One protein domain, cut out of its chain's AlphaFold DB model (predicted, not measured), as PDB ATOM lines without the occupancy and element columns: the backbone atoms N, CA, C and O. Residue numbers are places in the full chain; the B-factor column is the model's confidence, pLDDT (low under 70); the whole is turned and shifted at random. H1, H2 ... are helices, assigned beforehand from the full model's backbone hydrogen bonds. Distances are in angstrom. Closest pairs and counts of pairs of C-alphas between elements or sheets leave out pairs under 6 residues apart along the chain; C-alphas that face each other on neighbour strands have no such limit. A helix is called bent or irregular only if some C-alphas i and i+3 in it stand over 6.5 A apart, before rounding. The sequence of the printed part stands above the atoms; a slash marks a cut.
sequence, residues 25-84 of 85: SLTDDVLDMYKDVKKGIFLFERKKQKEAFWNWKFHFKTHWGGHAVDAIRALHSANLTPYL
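What this domain is: This is residues 25 to 84 of the 85 residues of the protein "DUF5063 domain-containing protein" of Bacillus terrae (UniProt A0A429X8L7). Picture a long helical hairpin with an arm: H1 runs out, H2 folds back beside it, and H3 carries the return on at an angle past the start of H1, where residues 76 to 84 stick out. Together they make a rod, and the arm adds to its length. The printed part has 60 residues with three named helices, H1, H2 and H3 in that order, and no named strand; the class is all helix. The whole is loose, with a radius of gyration of the C-alphas of 14.4 A, and spans 50 by 18 by 15 A.

Where its parts are: Find C-alpha 26 at (29.886, 44.681, 1.504); from there H1, residues 26 to 45, runs 28.2 A. After a tight link of three residues, find H2, residues 49 to 62, 19.8 A long. Past His 63, look for H3, residues 64 to 83, 29.8 A long, ending at C-alpha 83 at (33.356, 64.252, 9.223). H3 is irregular, but only just: C-alphas 79 and 82 are 6.8 A apart.

How they stand to each other: Look first at H1 and H2, a helical hairpin: they touch, at a shallow tilt of 20 degrees, opposite ways. Their closest C-alphas are those of Gly 40 and Ala 52, 4.4 A apart, and H1 touches H2 with residues 36 to 44 alone. H1 also touches H3, at a steep tilt of 41 degrees, opposite ways; the closest C-alphas, of Met 33 and Trp 64, are 4.6 A apart. H2 and H3 are close but not clearly touching, the closest C-alphas being those of His 59 and Gly 65, 7.2 A apart; they run the same way at a steep tilt of 54 degrees. In H1 and H2 every O i to N i+4 pair is within hydrogen-bond range; in H3, 14 of 16 are.

The domain as a whole: The C-alphas of Lys 47 and Leu 84, 49.8 A apart, are the two farthest apart. The printed part has no cut, and both links are tight. Residues 76 to 84, of which 76 to 83 belong to H3, stand free; the body without them spans 36 by 17 by 12 A. The mean pLDDT of the printed part is 94.6; look for values under 70 at residues 81 to 84.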
ATOM      1  N   SER A  25      27.848  44.724  -2.846       96.75
ATOM      2  CA  SER A  25      27.447  44.523  -1.448       96.75
ATOM      3  C   SER A  25      28.658  44.190  -0.574       96.75
ATOM      4  O   SER A  25      29.352  43.202  -0.800       96.75
ATOM      5  N   LEU A  26      28.857  44.963   0.499       96.88
ATOM      6  CA  LEU A  26      29.886  44.681   1.504       96.88
ATOM      7  C   LEU A  26      29.671  43.329   2.193       96.88
ATOM      8  O   LEU A  26      30.639  42.648   2.543       96.88
ATOM      9  N   THR A  27      28.417  42.942   2.441       97.06
ATOM     10  CA  THR A  27      28.128  41.632   3.031       97.06
ATOM     11  C   THR A  27      28.558  40.507   2.095       97.06
ATOM     12  O   THR A  27      29.178  39.550   2.569       97.06
ATOM     13  N   ASP A  28      28.277  40.625   0.797       96.31
ATOM     14  CA  ASP A  28      28.687  39.630  -0.195       96.31
ATOM     15  C   ASP A  28      30.214  39.540  -0.296       96.31
ATOM     16  O   ASP A  28      30.751  38.437  -0.155       96.31
ATOM     17  N   ASP A  29      30.922  40.670  -0.387       96.75
ATOM     18  CA  ASP A  29      32.391  40.700  -0.432       96.75
ATOM     19  C   ASP A  29      33.010  39.979   0.775       96.75
ATOM     20  O   ASP A  29      33.909  39.140   0.645       96.75
ATOM     21  N   VAL A  30      32.504  40.256   1.984       96.75
ATOM     22  CA  VAL A  30      32.999  39.626   3.217       96.75
ATOM     23  C   VAL A  30      32.686  38.133   3.259       96.75
ATOM     24  O   VAL A  30      33.536  37.336   3.678       96.75
ATOM     25  N   LEU A  31      31.490  37.727   2.830       97.44
ATOM     26  CA  LEU A  31      31.120  36.315   2.765       97.44
ATOM     27  C   LEU A  31      31.973  35.556   1.750       97.44
ATOM     28  O   LEU A  31      32.377  34.421   2.021       97.44
ATOM     29  N   ASP A  32      32.276  36.166   0.615       97.19
ATOM     30  CA  ASP A  32      33.079  35.562  -0.437       97.19
ATOM     31  C   ASP A  32      34.555  35.459  -0.047       97.19
ATOM     32  O   ASP A  32      35.151  34.383  -0.197       97.19
ATOM     33  N   MET A  33      35.111  36.489   0.601       97.94
ATOM     34  CA  MET A  33      36.421  36.386   1.247       97.94
ATOM     35  C   MET A  33      36.462  35.249   2.272       97.94
ATOM     36  O   MET A  33      37.388  34.428   2.270       97.94
ATOM     37  N   TYR A  34      35.450  35.171   3.142       98.25
ATOM     38  CA  TYR A  34      35.369  34.128   4.159       98.25
ATOM     39  C   TYR A  34      35.358  32.731   3.531       98.25
ATOM     40  O   TYR A  34      36.127  31.868   3.965       98.25
ATOM     41  N   LYS A  35      34.530  32.495   2.505       98.31
ATOM     42  CA  LYS A  35      34.438  31.195   1.819       98.31
ATOM     43  C   LYS A  35      35.797  30.761   1.262       98.31
ATOM     44  O   LYS A  35      36.225  29.629   1.516       98.31
ATOM     45  N   ASP A  36      36.495  31.653   0.561       98.25
ATOM     46  CA  ASP A  36      37.784  31.349  -0.069       98.25
ATOM     47  C   ASP A  36      38.882  31.049   0.955       98.25
ATOM     48  O   ASP A  36      39.579  30.026   0.868       98.25
ATOM     49  N   VAL A  37      39.008  31.906   1.973       98.50
ATOM     50  CA  VAL A  37      40.010  31.737   3.031       98.50
ATOM     51  C   VAL A  37      39.710  30.480   3.849       98.50
ATOM     52  O   VAL A  37      40.619  29.669   4.085       98.50
ATOM     53  N   LYS A  38      38.442  30.255   4.225       98.69
ATOM     54  CA  LYS A  38      38.024  29.094   5.023       98.69
ATOM     55  C   LYS A  38      38.262  27.780   4.289       98.69
ATOM     56  O   LYS A  38      38.688  26.811   4.921       98.69
ATOM     57  N   LYS A  39      38.069  27.738   2.968       98.44
ATOM     58  CA  LYS A  39      38.389  26.558   2.153       98.44
ATOM     59  C   LYS A  39      39.874  26.193   2.248       98.44
ATOM     60  O   LYS A  39      40.204  25.015   2.390       98.44
ATOM     61  N   GLY A  40      40.776  27.175   2.207       98.50
ATOM     62  CA  GLY A  40      42.211  26.919   2.371       98.50
ATOM     63  C   GLY A  40      42.569  26.463   3.788       98.50
ATOM     64  O   GLY A  40      43.330  25.507   3.934       98.50
ATOM     65  N   ILE A  41      41.938  27.038   4.820       98.75
ATOM     66  CA  ILE A  41      42.088  26.581   6.214       98.75
ATOM     67  C   ILE A  41      41.659  25.114   6.351       98.75
ATOM     68  O   ILE A  41      42.408  24.307   6.892       98.75
ATOM     69  N   PHE A  42      40.507  24.737   5.790       98.69
ATOM     70  CA  PHE A  42      40.017  23.356   5.830       98.69
ATOM     71  C   PHE A  42      40.983  22.361   5.164       98.69
ATOM     72  O   PHE A  42      41.194  21.254   5.662       98.69
ATOM     73  N   LEU A  43      41.599  22.740   4.040       98.75
ATOM     74  CA  LEU A  43      42.638  21.926   3.400       98.75
ATOM     75  C   LEU A  43      43.876  21.796   4.297       98.75
ATOM     76  O   LEU A  43      44.412  20.696   4.460       98.75
ATOM     77  N   PHE A  44      44.302  22.898   4.910       98.56
ATOM     78  CA  PHE A  44      45.460  22.930   5.793       98.56
ATOM     79  C   PHE A  44      45.270  22.025   7.019       98.56
ATOM     80  O   PHE A  44      46.123  21.180   7.297       98.56
ATOM     81  N   GLU A  45      44.117  22.123   7.687       98.56
ATOM     82  CA  GLU A  45      43.731  21.289   8.837       98.56
ATOM     83  C   GLU A  45      43.720  19.788   8.492       98.56
ATOM     84  O   GLU A  45      44.046  18.942   9.324       98.56
ATOM     85  N   ARG A  46      43.436  19.438   7.230       98.56
ATOM     86  CA  ARG A  46      43.477  18.056   6.718       98.56
ATOM     87  C   ARG A  46      44.864  17.603   6.251       98.56
ATOM     88  O   ARG A  46      44.959  16.598   5.547       98.56
ATOM     89  N   LYS A  47      45.930  18.316   6.635       98.44
ATOM     90  CA  LYS A  47      47.325  18.040   6.244       98.44
ATOM     91  C   LYS A  47      47.544  18.065   4.720       98.44
ATOM     92  O   LYS A  47      48.391  17.341   4.206       98.44
ATOM     93  N   LYS A  48      46.779  18.895   3.999       98.62
ATOM     94  CA  LYS A  48      46.929  19.154   2.555       98.62
ATOM     95  C   LYS A  48      47.534  20.539   2.317       98.62
ATOM     96  O   LYS A  48      46.887  21.438   1.778       98.62
ATOM     97  N   GLN A  49      48.755  20.762   2.806       98.44
ATOM     98  CA  GLN A  49      49.337  22.110   2.856       98.44
ATOM     99  C   GLN A  49      49.631  22.689   1.466       98.44
ATOM    100  O   GLN A  49      49.478  23.893   1.271       98.44
ATOM    101  N   LYS A  50      50.031  21.858   0.492       98.62
ATOM    102  CA  LYS A  50      50.315  22.326  -0.876       98.62
ATOM    103  C   LYS A  50      49.045  22.848  -1.547       98.62
ATOM    104  O   LYS A  50      49.064  23.918  -2.148       98.62
ATOM    105  N   GLU A  51      47.944  22.125  -1.397       98.69
ATOM    106  CA  GLU A  51      46.633  22.491  -1.923       98.69
ATOM    107  C   GLU A  51      46.055  23.699  -1.190       98.69
ATOM    108  O   GLU A  51      45.490  24.574  -1.836       98.69
ATOM    109  N   ALA A  52      46.235  23.789   0.132       98.75
ATOM    110  CA  ALA A  52      45.856  24.969   0.904       98.75
ATOM    111  C   ALA A  52      46.585  26.226   0.407       98.75
ATOM    112  O   ALA A  52      45.945  27.234   0.109       98.75
ATOM    113  N   PHE A  53      47.911  26.142   0.246       98.69
ATOM    114  CA  PHE A  53      48.724  27.251  -0.247       98.69
ATOM    115  C   PHE A  53      48.347  27.649  -1.674       98.69
ATOM    116  O   PHE A  53      48.199  28.836  -1.969       98.69
ATOM    117  N   TRP A  54      48.155  26.661  -2.553       98.62
ATOM    118  CA  TRP A  54      47.683  26.914  -3.909       98.62
ATOM    119  C   TRP A  54      46.312  27.598  -3.900       98.62
ATOM    120  O   TRP A  54      46.151  28.615  -4.569       98.62
ATOM    121  N   ASN A  55      45.366  27.103  -3.095       98.56
ATOM    122  CA  ASN A  55      44.013  27.646  -2.986       98.56
ATOM    123  C   ASN A  55      44.034  29.111  -2.526       98.56
ATOM    124  O   ASN A  55      43.470  29.970  -3.199       98.56
ATOM    125  N   TRP A  56      44.755  29.421  -1.444       98.75
ATOM    126  CA  TRP A  56      44.885  30.802  -0.971       98.75
ATOM    127  C   TRP A  56      45.523  31.714  -2.016       98.75
ATOM    128  O   TRP A  56      44.986  32.785  -2.281       98.75
ATOM    129  N   LYS A  57      46.634  31.294  -2.636       98.62
ATOM    130  CA  LYS A  57      47.354  32.111  -3.623       98.62
ATOM    131  C   LYS A  57      46.537  32.350  -4.891       98.62
ATOM    132  O   LYS A  57      46.585  33.449  -5.435       98.62
ATOM    133  N   PHE A  58      45.845  31.323  -5.381       98.56
ATOM    134  CA  PHE A  58      45.013  31.422  -6.575       98.56
ATOM    135  C   PHE A  58      43.847  32.377  -6.321       98.56
ATOM    136  O   PHE A  58      43.769  33.414  -6.972       98.56
ATOM    137  N   HIS A  59      43.032  32.096  -5.301       98.50
ATOM    138  CA  HIS A  59      41.858  32.911  -5.006       98.50
ATOM    139  C   HIS A  59      42.216  34.317  -4.514       98.50
ATOM    140  O   HIS A  59      41.445  35.239  -4.740       98.50
ATOM    141  N   PHE A  60      43.397  34.535  -3.923       98.44
ATOM    142  CA  PHE A  60      43.847  35.894  -3.604       98.44
ATOM    143  C   PHE A  60      43.984  36.730  -4.875       98.44
ATOM    144  O   PHE A  60      43.539  37.867  -4.929       98.44
ATOM    145  N   LYS A  61      44.576  36.151  -5.921       98.00
ATOM    146  CA  LYS A  61      44.806  36.855  -7.184       98.00
ATOM    147  C   LYS A  61      43.545  37.035  -8.017       98.00
ATOM    148  O   LYS A  61      43.501  37.961  -8.815       98.00
ATOM    149  N   THR A  62      42.589  36.119  -7.905       97.44
ATOM    150  CA  THR A  62      41.437  36.071  -8.813       97.44
ATOM    151  C   THR A  62      40.109  36.414  -8.147       97.44
ATOM    152  O   THR A  62      39.115  36.491  -8.857       97.44
ATOM    153  N   HIS A  63      40.056  36.526  -6.816       97.31
ATOM    154  CA  HIS A  63      38.800  36.685  -6.083       97.31
ATOM    155  C   HIS A  63      38.970  37.426  -4.742       97.31
ATOM    156  O   HIS A  63      38.961  38.652  -4.744       97.31
ATOM    157  N   TRP A  64      39.184  36.735  -3.609       98.00
ATOM    158  CA  TRP A  64      39.157  37.360  -2.274       98.00
ATOM    159  C   TRP A  64      40.130  38.530  -2.069       98.00
ATOM    160  O   TRP A  64      39.888  39.360  -1.199       98.00
ATOM    161  N   GLY A  65      41.221  38.619  -2.836       97.94
ATOM    162  CA  GLY A  65      42.135  39.759  -2.751       97.94
ATOM    163  C   GLY A  65      41.557  41.057  -3.319       97.94
ATOM    164  O   GLY A  65      41.845  42.110  -2.761       97.94
ATOM    165  N   GLY A  66      40.731  40.987  -4.371       96.81
ATOM    166  CA  GLY A  66      40.001  42.147  -4.902       96.81
ATOM    167  C   GLY A  66      38.961  42.623  -3.894       96.81
ATOM    168  O   GLY A  66      39.109  43.702  -3.333       96.81
ATOM    169  N   HIS A  67      38.049  41.722  -3.511       97.56
ATOM    170  CA  HIS A  67      37.040  41.956  -2.466       97.56
ATOM    171  C   HIS A  67      37.616  42.585  -1.189       97.56
ATOM    172  O   HIS A  67      37.010  43.474  -0.602       97.56
ATOM    173  N   ALA A  68      38.815  42.171  -0.761       97.75
ATOM    174  CA  ALA A  68      39.483  42.768   0.394       97.75
ATOM    175  C   ALA A  68      39.853  44.244   0.182       97.75
ATOM    176  O   ALA A  68      39.655  45.059   1.083       97.75
ATOM    177  N   VAL A  69      40.413  44.592  -0.978       96.69
ATOM    178  CA  VAL A  69      40.795  45.972  -1.310       96.69
ATOM    179  C   VAL A  69      39.555  46.858  -1.389       96.69
ATOM    180  O   VAL A  69      39.539  47.944  -0.796       96.69
ATOM    181  N   ASP A  70      38.508  46.384  -2.055       95.88
ATOM    182  CA  ASP A  70      37.298  47.165  -2.288       95.88
ATOM    183  C   ASP A  70      36.460  47.341  -1.026       95.88
ATOM    184  O   ASP A  70      36.095  48.476  -0.692       95.88
ATOM    185  N   ALA A  71      36.316  46.287  -0.219       96.25
ATOM    186  CA  ALA A  71      35.687  46.389   1.091       96.25
ATOM    187  C   ALA A  71      36.441  47.356   2.021       96.25
ATOM    188  O   ALA A  71      35.816  48.178   2.695       96.25
ATOM    189  N   ILE A  72      37.784  47.322   2.047       96.62
ATOM    190  CA  ILE A  72      38.582  48.266   2.853       96.62
ATOM    191  C   ILE A  72      38.339  49.707   2.398       96.62
ATOM    192  O   ILE A  72      38.142  50.588   3.238       96.62
ATOM    193  N   ARG A  73      38.325  49.963   1.086       95.62
ATOM    194  CA  ARG A  73      38.068  51.295   0.519       95.62
ATOM    195  C   ARG A  73      36.662  51.797   0.862       95.62
ATOM    196  O   ARG A  73      36.511  52.955   1.270       95.62
ATOM    197  N   ALA A  74      35.650  50.945   0.724       95.38
ATOM    198  CA  ALA A  74      34.267  51.272   1.060       95.38
ATOM    199  C   ALA A  74      34.109  51.590   2.557       95.38
ATOM    200  O   ALA A  74      33.608  52.659   2.910       95.38
ATOM    201  N   LEU A  75      34.638  50.735   3.440       94.81
ATOM    202  CA  LEU A  75      34.604  50.944   4.894       94.81
ATOM    203  C   LEU A  75      35.381  52.190   5.329       94.81
ATOM    204  O   LEU A  75      34.930  52.932   6.202       94.81
ATOM    205  N   HIS A  76      36.535  52.454   4.711       94.94
ATOM    206  CA  HIS A  76      37.290  53.677   4.968       94.94
ATOM    207  C   HIS A  76      36.458  54.922   4.632       94.94
ATOM    208  O   HIS A  76      36.398  55.862   5.424       94.94
ATOM    209  N   SER A  77      35.749  54.900   3.502       93.31
ATOM    210  CA  SER A  77      34.888  56.005   3.065       93.31
ATOM    211  C   SER A  77      33.674  56.186   3.988       93.31
ATOM    212  O   SER A  77      33.343  57.310   4.376       93.31
ATOM    213  N   ALA A  78      33.055  55.082   4.419       90.62
ATOM    214  CA  ALA A  78      31.976  55.087   5.405       90.62
ATOM    215  C   ALA A  78      32.415  55.738   6.729       90.62
ATOM    216  O   ALA A  78      31.717  56.606   7.253       90.62
ATOM    217  N   ASN A  79      33.617  55.409   7.216       86.19
ATOM    218  CA  ASN A  79      34.183  55.986   8.441       86.19
ATOM    219  C   ASN A  79      34.519  57.480   8.330       86.19
ATOM    220  O   ASN A  79      34.528  58.172   9.348       86.19
ATOM    221  N   LEU A  80      34.792  57.994   7.128       76.81
ATOM    222  CA  LEU A  80      35.017  59.426   6.896       76.81
ATOM    223  C   LEU A  80      33.711  60.226   6.785       76.81
ATOM    224  O   LEU A  80      33.708  61.436   7.002       76.81
ATOM    225  N   THR A  81      32.592  59.564   6.485       68.12
ATOM    226  CA  THR A  81      31.300  60.218   6.226       68.12
ATOM    227  C   THR A  81      30.781  61.088   7.393       68.12
ATOM    228  O   THR A  81      30.238  62.158   7.115       68.12
ATOM    229  N   PRO A  82      30.957  60.734   8.685       64.62
ATOM    230  CA  PRO A  82      30.583  61.607   9.804       64.62
ATOM    231  C   PRO A  82      31.332  62.949   9.853       64.62
ATOM    232  O   PRO A  82      30.847  63.873  10.494       64.62
ATOM    233  N   TYR A  83      32.492  63.062   9.195       59.00
ATOM    234  CA  TYR A  83      33.356  64.252   9.223       59.00
ATOM    235  C   TYR A  83      33.205  65.152   7.988       59.00
ATOM    236  O   TYR A  83      33.853  66.191   7.905       59.00
ATOM    237  N   LEU A  84      32.380  64.743   7.019       56.59
ATOM    238  CA  LEU A  84      32.141  65.459   5.761       56.59
ATOM    239  C   LEU A  84      30.764  66.153   5.722       56.59
ATOM    240  O   LEU A  84      30.337  66.592   4.655       56.59
TER     241      LEU A  84